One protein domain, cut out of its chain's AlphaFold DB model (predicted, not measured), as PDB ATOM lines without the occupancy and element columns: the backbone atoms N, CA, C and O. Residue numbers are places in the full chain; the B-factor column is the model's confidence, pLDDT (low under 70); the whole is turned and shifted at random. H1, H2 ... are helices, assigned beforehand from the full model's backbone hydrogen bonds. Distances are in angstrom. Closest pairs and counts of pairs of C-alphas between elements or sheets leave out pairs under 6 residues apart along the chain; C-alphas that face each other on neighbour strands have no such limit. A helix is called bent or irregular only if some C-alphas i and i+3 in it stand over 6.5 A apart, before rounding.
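Overview. This is residues 447 to 509 of the 611 residues of a protein of Ignavibacteriaceae bacterium (UniProt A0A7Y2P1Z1). The longest helix, H3, is crossed by two short helices, H1 and H2, and a long loop, residues 466 to 489, leads from H2 back to H3. The printed 63 residues hold three named helices, in the order H1, H2, H3, and no named strand: all helix, with under half of the residues in named elements. It is compact, with radius of gyration of the C-alphas 10.6 A and spans of 30 by 23 by 17 A.

Arrangement. H3, residues 490 to 503, touches H1, residues 448 to 454, at a steep tilt of 43 degrees, opposite ways; their closest C-alphas, Ala 496 and Pro 448, are 5.0 A apart. With residues 495 to 499 alone, H3 only just touches H2, residues 459 to 465, with 3 pairs of C-alphas within 8 A, about perpendicular at 84 degrees; the closest C-alphas are Leu 495 and Ala 461, 7.5 A. Every O i to N i+4 pair is within hydrogen-bond range in H2 and H3, 2 of 3 in H1.

Along the chain. H3 runs 19.4 A, from C-alpha 490 (-43.379, 12.364, 42.108) to C-alpha 503 (-25.922, 19.517, 46.636). H1 spans 10.2 A; H2 spans 9.1 A and is only just irregular, C-alphas 462 and 465 being 6.8 A apart.

Size, cuts and confidence. The printed part has no cut. The link H1 to H2 is tight, H2 to H3 long. The model's pLDDT is under 70 at residues 467 to 475, 482 to 483 and 509.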
ATOM      1  N   PRO A 447     -33.282  25.475  50.202       92.75
ATOM      2  CA  PRO A 447     -32.616  24.205  49.949       92.75
ATOM      3  C   PRO A 447     -33.602  23.170  49.382       92.75
ATOM      4  O   PRO A 447     -34.789  23.215  49.715       92.75
ATOM      5  N   PRO A 448     -33.130  22.187  48.591       93.38
ATOM      6  CA  PRO A 448     -33.971  21.100  48.077       93.38
ATOM      7  C   PRO A 448     -34.715  20.316  49.169       93.38
ATOM      8  O   PRO A 448     -35.819  19.835  48.939       93.38
ATOM      9  N   GLU A 449     -34.164  20.254  50.384       94.25
ATOM     10  CA  GLU A 449     -34.813  19.645  51.551       94.25
ATOM     11  C   GLU A 449     -36.186  20.266  51.855       94.25
ATOM     12  O   GLU A 449     -37.123  19.550  52.208       94.25
ATOM     13  N   LYS A 450     -36.346  21.583  51.663       94.88
ATOM     14  CA  LYS A 450     -37.638  22.246  51.882       94.88
ATOM     15  C   LYS A 450     -38.703  21.754  50.902       94.88
ATOM     16  O   LYS A 450     -39.865  21.696  51.286       94.88
ATOM     17  N   THR A 451     -38.335  21.331  49.692       94.56
ATOM     18  CA  THR A 451     -39.279  20.679  48.772       94.56
ATOM     19  C   THR A 451     -39.814  19.377  49.361       94.56
ATOM     20  O   THR A 451     -41.021  19.166  49.367       94.56
ATOM     21  N   LEU A 452     -38.941  18.550  49.942       93.56
ATOM     22  CA  LEU A 452     -39.314  17.256  50.527       93.56
ATOM     23  C   LEU A 452     -40.173  17.384  51.799       93.56
ATOM     24  O   LEU A 452     -40.943  16.480  52.110       93.56
ATOM     25  N   ILE A 453     -40.022  18.479  52.550       94.81
ATOM     26  CA  ILE A 453     -40.722  18.695  53.828       94.81
ATOM     27  C   ILE A 453     -42.010  19.510  53.651       94.81
ATOM     28  O   ILE A 453     -43.013  19.219  54.301       94.81
ATOM     29  N   PHE A 454     -41.967  20.550  52.817       95.31
ATOM     30  CA  PHE A 454     -43.018  21.565  52.712       95.31
ATOM     31  C   PHE A 454     -43.704  21.600  51.344       95.31
ATOM     32  O   PHE A 454     -44.537  22.478  51.130       95.31
ATOM     33  N   GLU A 455     -43.354  20.697  50.418       94.00
ATOM     34  CA  GLU A 455     -43.959  20.624  49.076       94.00
ATOM     35  C   GLU A 455     -43.893  21.984  48.350       94.00
ATOM     36  O   GLU A 455     -44.848  22.464  47.730       94.00
ATOM     37  N   MET A 456     -42.735  22.641  48.466       92.94
ATOM     38  CA  MET A 456     -42.469  23.992  47.966       92.94
ATOM     39  C   MET A 456     -41.264  24.033  47.003       92.94
ATOM     40  O   MET A 456     -40.422  23.133  47.043       92.94
ATOM     41  N   PRO A 457     -41.119  25.072  46.156       91.88
ATOM     42  CA  PRO A 457     -39.966  25.196  45.265       91.88
ATOM     43  C   PRO A 457     -38.658  25.312  46.037       91.88
ATOM     44  O   PRO A 457     -38.616  25.968  47.069       91.88
ATOM     45  N   SER A 458     -37.574  24.771  45.481       93.12
ATOM     46  CA  SER A 458     -36.202  25.053  45.923       93.12
ATOM     47  C   SER A 458     -35.479  25.956  44.929       93.12
ATOM     48  O   SER A 458     -35.766  25.904  43.730       93.12
ATOM     49  N   SER A 459     -34.508  26.752  45.398       93.12
ATOM     50  CA  SER A 459     -33.749  27.685  44.551       93.12
ATOM     51  C   SER A 459     -33.085  26.976  43.377       93.12
ATOM     52  O   SER A 459     -33.140  27.458  42.250       93.12
ATOM     53  N   CYS A 460     -32.509  25.799  43.624       89.81
ATOM     54  CA  CYS A 460     -31.860  24.984  42.604       89.81
ATOM     55  C   CYS A 460     -32.843  24.602  41.487       89.81
ATOM     56  O   CYS A 460     -32.541  24.745  40.300       89.81
ATOM     57  N   ALA A 461     -34.033  24.130  41.865       89.56
ATOM     58  CA  ALA A 461     -35.003  23.627  40.912       89.56
ATOM     59  C   ALA A 461     -35.623  24.750  40.069       89.56
ATOM     60  O   ALA A 461     -35.600  24.651  38.842       89.56
ATOM     61  N   VAL A 462     -36.129  25.824  40.694       86.81
ATOM     62  CA  VAL A 462     -36.808  26.907  39.949       86.81
ATOM     63  C   VAL A 462     -35.866  27.750  39.106       86.81
ATOM     64  O   VAL A 462     -36.299  28.303  38.097       86.81
ATOM     65  N   SER A 463     -34.598  27.864  39.501       87.06
ATOM     66  CA  SER A 463     -33.660  28.738  38.802       87.06
ATOM     67  C   SER A 463     -32.920  28.043  37.666       87.06
ATOM     68  O   SER A 463     -32.676  28.704  36.655       87.06
ATOM     69  N   CYS A 464     -32.581  26.753  37.814       84.06
ATOM     70  CA  CYS A 464     -31.694  26.059  36.869       84.06
ATOM     71  C   CYS A 464     -32.103  24.609  36.545       84.06
ATOM     72  O   CYS A 464     -32.056  24.214  35.385       84.06
ATOM     73  N   HIS A 465     -32.486  23.788  37.532       85.06
ATOM     74  CA  HIS A 465     -32.490  22.324  37.352       85.06
ATOM     75  C   HIS A 465     -33.812  21.696  36.885       85.06
ATOM     76  O   HIS A 465     -33.807  20.536  36.477       85.06
ATOM     77  N   ARG A 466     -34.929  22.433  36.897       79.06
ATOM     78  CA  ARG A 466     -36.226  21.949  36.383       79.06
ATOM     79  C   ARG A 466     -36.428  22.205  34.880       79.06
ATOM     80  O   ARG A 466     -37.282  21.572  34.275       79.06
ATOM     81  N   ASP A 467     -35.655  23.140  34.325       62.62
ATOM     82  CA  ASP A 467     -35.587  23.599  32.929       62.62
ATOM     83  C   ASP A 467     -36.893  23.533  32.107       62.62
ATOM     84  O   ASP A 467     -37.116  22.618  31.323       62.62
ATOM     85  N   ILE A 468     -37.756  24.547  32.259       55.41
ATOM     86  CA  ILE A 468     -38.867  24.796  31.315       55.41
ATOM     87  C   ILE A 468     -38.665  26.111  30.548       55.41
ATOM     88  O   ILE A 468     -39.062  26.207  29.389       55.41
ATOM     89  N   GLU A 469     -38.021  27.120  31.147       49.00
ATOM     90  CA  GLU A 469     -37.835  28.430  30.503       49.00
ATOM     91  C   GLU A 469     -36.859  28.384  29.304       49.00
ATOM     92  O   GLU A 469     -36.992  29.225  28.418       49.00
ATOM     93  N   ASN A 470     -35.957  27.390  29.202       41.19
ATOM     94  CA  ASN A 470     -35.010  27.256  28.079       41.19
ATOM     95  C   ASN A 470     -35.293  26.065  27.139       41.19
ATOM     96  O   ASN A 470     -34.461  25.733  26.293       41.19
ATOM     97  N   GLY A 471     -36.463  25.422  27.244       41.12
ATOM     98  CA  GLY A 471     -36.865  24.340  26.332       41.12
ATOM     99  C   GLY A 471     -36.071  23.031  26.470       41.12
ATOM    100  O   GLY A 471     -36.104  22.207  25.552       41.12
ATOM    101  N   GLY A 472     -35.352  22.837  27.581       48.28
ATOM    102  CA  GLY A 472     -34.650  21.597  27.903       48.28
ATOM    103  C   GLY A 472     -35.505  20.574  28.657       48.28
ATOM    104  O   GLY A 472     -36.655  20.810  29.011       48.28
ATOM    105  N   SER A 473     -34.936  19.386  28.868       52.50
ATOM    106  CA  SER A 473     -35.427  18.422  29.861       52.50
ATOM    107  C   SER A 473     -34.783  18.771  31.206       52.50
ATOM    108  O   SER A 473     -33.612  19.158  31.193       52.50
ATOM    109  N   PRO A 474     -35.460  18.554  32.352       59.19
ATOM    110  CA  PRO A 474     -34.856  18.674  33.669       59.19
ATOM    111  C   PRO A 474     -33.510  17.976  33.682       59.19
ATOM    112  O   PRO A 474     -33.376  16.836  33.200       59.19
ATOM    113  N   LEU A 475     -32.518  18.666  34.239       63.44
ATOM    114  CA  LEU A 475     -31.238  18.045  34.523       63.44
ATOM    115  C   LEU A 475     -31.533  16.802  35.378       63.44
ATOM    116  O   LEU A 475     -32.441  16.808  36.205       63.44
ATOM    117  N   PHE A 476     -30.821  15.707  35.119       73.50
ATOM    118  CA  PHE A 476     -31.006  14.409  35.788       73.50
ATOM    119  C   PHE A 476     -32.201  13.540  35.344       73.50
ATOM    120  O   PHE A 476     -32.383  12.459  35.900       73.50
ATOM    121  N   ASN A 477     -32.950  13.920  34.297       74.38
ATOM    122  CA  ASN A 477     -33.991  13.068  33.691       74.38
ATOM    123  C   ASN A 477     -35.074  12.606  34.695       74.38
ATOM    124  O   ASN A 477     -35.571  11.481  34.626       74.38
ATOM    125  N   THR A 478     -35.436  13.480  35.636       79.38
ATOM    126  CA  THR A 478     -36.427  13.215  36.697       79.38
ATOM    127  C   THR A 478     -37.874  13.411  36.246       79.38
ATOM    128  O   THR A 478     -38.794  13.111  37.000       79.38
ATOM    129  N   GLY A 479     -38.088  13.868  35.009       73.56
ATOM    130  CA  GLY A 479     -39.405  14.215  34.476       73.56
ATOM    131  C   GLY A 479     -39.840  15.635  34.847       73.56
ATOM    132  O   GLY A 479     -39.282  16.258  35.747       73.56
ATOM    133  N   VAL A 480     -40.817  16.157  34.104       71.19
ATOM    134  CA  VAL A 480     -41.359  17.511  34.277       71.19
ATOM    135  C   VAL A 480     -42.759  17.404  34.854       71.19
ATOM    136  O   VAL A 480     -43.638  16.832  34.207       71.19
ATOM    137  N   ASP A 481     -42.981  18.000  36.020       73.44
ATOM    138  CA  ASP A 481     -44.333  18.314  36.464       73.44
ATOM    139  C   ASP A 481     -44.877  19.486  35.627       73.44
ATOM    140  O   ASP A 481     -44.233  20.524  35.510       73.44
ATOM    141  N   ALA A 482     -46.051  19.347  35.016       65.81
ATOM    142  CA  ALA A 482     -46.692  20.451  34.298       65.81
ATOM    143  C   ALA A 482     -47.490  21.384  35.237       65.81
ATOM    144  O   ALA A 482     -47.798  22.518  34.859       65.81
ATOM    145  N   SER A 483     -47.824  20.920  36.445       69.00
ATOM    146  CA  SER A 483     -48.746  21.524  37.404       69.00
ATOM    147  C   SER A 483     -48.036  22.077  38.641       69.00
ATOM    148  O   SER A 483     -48.212  21.618  39.761       69.00
ATOM    149  N   ILE A 484     -47.344  23.194  38.462       71.06
ATOM    150  CA  ILE A 484     -46.580  23.859  39.530       71.06
ATOM    151  C   ILE A 484     -47.421  24.689  40.514       71.06
ATOM    152  O   ILE A 484     -47.103  25.835  40.851       71.06
ATOM    153  N   SER A 485     -48.547  24.136  40.955       72.50
ATOM    154  CA  SER A 485     -49.368  24.681  42.042       72.50
ATOM    155  C   SER A 485     -48.803  24.347  43.426       72.50
ATOM    156  O   SER A 485     -48.915  25.159  44.356       72.50
ATOM    157  N   ASP A 486     -48.170  23.187  43.541       81.38
ATOM    158  CA  ASP A 486     -47.426  22.666  44.685       81.38
ATOM    159  C   ASP A 486     -46.267  21.797  44.163       81.38
ATOM    160  O   ASP A 486     -46.209  21.523  42.972       81.38
ATOM    161  N   TRP A 487     -45.295  21.469  45.018       89.38
ATOM    162  CA  TRP A 487     -44.148  20.621  44.657       89.38
ATOM    163  C   TRP A 487     -44.265  19.252  45.324       89.38
ATOM    164  O   TRP A 487     -43.326  18.779  45.969       89.38
ATOM    165  N   SER A 488     -45.457  18.660  45.244       90.56
ATOM    166  CA  SER A 488     -45.764  17.366  45.860       90.56
ATOM    167  C   SER A 488     -45.683  16.197  44.869       90.56
ATOM    168  O   SER A 488     -45.711  15.030  45.269       90.56
ATOM    169  N   GLU A 489     -45.557  16.487  43.571       90.38
ATOM    170  CA  GLU A 489     -45.582  15.469  42.531       90.38
ATOM    171  C   GLU A 489     -44.327  14.592  42.547       90.38
ATOM    172  O   GLU A 489     -43.223  15.001  42.914       90.38
ATOM    173  N   THR A 490     -44.479  13.348  42.088       90.12
ATOM    174  CA  THR A 490     -43.379  12.364  42.108       90.12
ATOM    175  C   THR A 490     -42.125  12.827  41.359       90.12
ATOM    176  O   THR A 490     -41.014  12.476  41.756       90.12
ATOM    177  N   THR A 491     -42.284  13.630  40.304       88.50
ATOM    178  CA  THR A 491     -41.175  14.222  39.542       88.50
ATOM    179  C   THR A 491     -40.452  15.316  40.322       88.50
ATOM    180  O   THR A 491     -39.228  15.415  40.232       88.50
ATOM    181  N   ASP A 492     -41.179  16.102  41.121       89.81
ATOM    182  CA  ASP A 492     -40.605  17.160  41.956       89.81
ATOM    183  C   ASP A 492     -39.839  16.566  43.135       89.81
ATOM    184  O   ASP A 492     -38.712  16.979  43.408       89.81
ATOM    185  N   ILE A 493     -40.404  15.533  43.767       91.62
ATOM    186  CA  ILE A 493     -39.735  14.768  44.825       91.62
ATOM    187  C   ILE A 493     -38.460  14.117  44.278       91.62
ATOM    188  O   ILE A 493     -37.399  14.254  44.879       91.62
ATOM    189  N   ALA A 494     -38.521  13.471  43.107       91.25
ATOM    190  CA  ALA A 494     -37.347  12.851  42.489       91.25
ATOM    191  C   ALA A 494     -36.248  13.874  42.147       91.25
ATOM    192  O   ALA A 494     -35.057  13.594  42.326       91.25
ATOM    193  N   LEU A 495     -36.634  15.063  41.669       90.81
ATOM    194  CA  LEU A 495     -35.702  16.167  41.445       90.81
ATOM    195  C   LEU A 495     -35.086  16.639  42.763       90.81
ATOM    196  O   LEU A 495     -33.866  16.758  42.846       90.81
ATOM    197  N   ALA A 496     -35.894  16.859  43.798       93.31
ATOM    198  CA  ALA A 496     -35.423  17.285  45.109       93.31
ATOM    199  C   ALA A 496     -34.476  16.258  45.752       93.31
ATOM    200  O   ALA A 496     -33.404  16.647  46.206       93.31
ATOM    201  N   ASP A 497     -34.795  14.961  45.711       92.94
ATOM    202  CA  ASP A 497     -33.920  13.878  46.185       92.94
ATOM    203  C   ASP A 497     -32.584  13.857  45.432       92.94
ATOM    204  O   ASP A 497     -31.515  13.718  46.031       92.94
ATOM    205  N   THR A 498     -32.622  14.042  44.110       91.31
ATOM    206  CA  THR A 498     -31.405  14.104  43.291       91.31
ATOM    207  C   THR A 498     -30.564  15.324  43.653       91.31
ATOM    208  O   THR A 498     -29.353  15.219  43.839       91.31
ATOM    209  N   LEU A 499     -31.197  16.487  43.807       91.25
ATOM    210  CA  LEU A 499     -30.521  17.705  44.233       91.25
ATOM    211  C   LEU A 499     -29.964  17.572  45.655       91.25
ATOM    212  O   LEU A 499     -28.876  18.072  45.910       91.25
ATOM    213  N   MET A 500     -30.639  16.859  46.561       90.94
ATOM    214  CA  MET A 500     -30.107  16.540  47.889       90.94
ATOM    215  C   MET A 500     -28.889  15.619  47.809       90.94
ATOM    216  O   MET A 500     -27.905  15.846  48.506       90.94
ATOM    217  N   HIS A 501     -28.923  14.612  46.939       87.00
ATOM    218  CA  HIS A 501     -27.808  13.690  46.739       87.00
ATOM    219  C   HIS A 501     -26.538  14.389  46.234       87.00
ATOM    220  O   HIS A 501     -25.433  14.044  46.655       87.00
ATOM    221  N   TRP A 502     -26.683  15.382  45.355       83.06
ATOM    222  CA  TRP A 502     -25.553  16.150  44.832       83.06
ATOM    223  C   TRP A 502     -25.181  17.327  45.733       83.06
ATOM    224  O   TRP A 502     -24.037  17.419  46.169       83.06
ATOM    225  N   TYR A 503     -26.140  18.199  46.032       83.31
ATOM    226  CA  TYR A 503     -25.922  19.517  46.636       83.31
ATOM    227  C   TYR A 503     -26.465  19.647  48.062       83.31
ATOM    228  O   TYR A 503     -26.177  20.630  48.735       83.31
ATOM    229  N   GLY A 504     -27.254  18.694  48.560       82.00
ATOM    230  CA  GLY A 504     -27.716  18.699  49.951       82.00
ATOM    231  C   GLY A 504     -26.568  18.428  50.927       82.00
ATOM    232  O   GLY A 504     -25.530  17.923  50.504       82.00
ATOM    233  N   PRO A 505     -26.702  18.736  52.228       75.81
ATOM    234  CA  PRO A 505     -25.640  18.509  53.210       75.81
ATOM    235  C   PRO A 505     -25.070  17.080  53.160       75.81
ATOM    236  O   PRO A 505     -25.799  16.109  53.351       75.81
ATOM    237  N   GLY A 506     -23.760  16.945  52.923       71.81
ATOM    238  CA  GLY A 506     -23.104  15.634  52.772       71.81
ATOM    239  C   GLY A 506     -23.267  14.977  51.394       71.81
ATOM    240  O   GLY A 506     -22.865  13.830  51.219       71.81
ATOM    241  N   GLY A 507     -23.858  15.682  50.430       75.75
ATOM    242  CA  GLY A 507     -23.928  15.282  49.028       75.75
ATOM    243  C   GLY A 507     -22.567  15.243  48.323       75.75
ATOM    244  O   GLY A 507     -21.556  15.735  48.827       75.75
ATOM    245  N   ILE A 508     -22.551  14.651  47.130       72.69
ATOM    246  CA  ILE A 508     -21.324  14.371  46.365       72.69
ATOM    247  C   ILE A 508     -20.563  15.652  46.007       72.69
ATOM    248  O   ILE A 508     -19.335  15.648  45.957       72.69
ATOM    249  N   TRP A 509     -21.269  16.763  45.789       69.00
ATOM    250  CA  TRP A 509     -20.635  18.016  45.401       69.00
ATOM    251  C   TRP A 509     -19.739  18.590  46.505       69.00
ATOM    252  O   TRP A 509     -18.791  19.302  46.215       69.00
TER     253      TRP A 509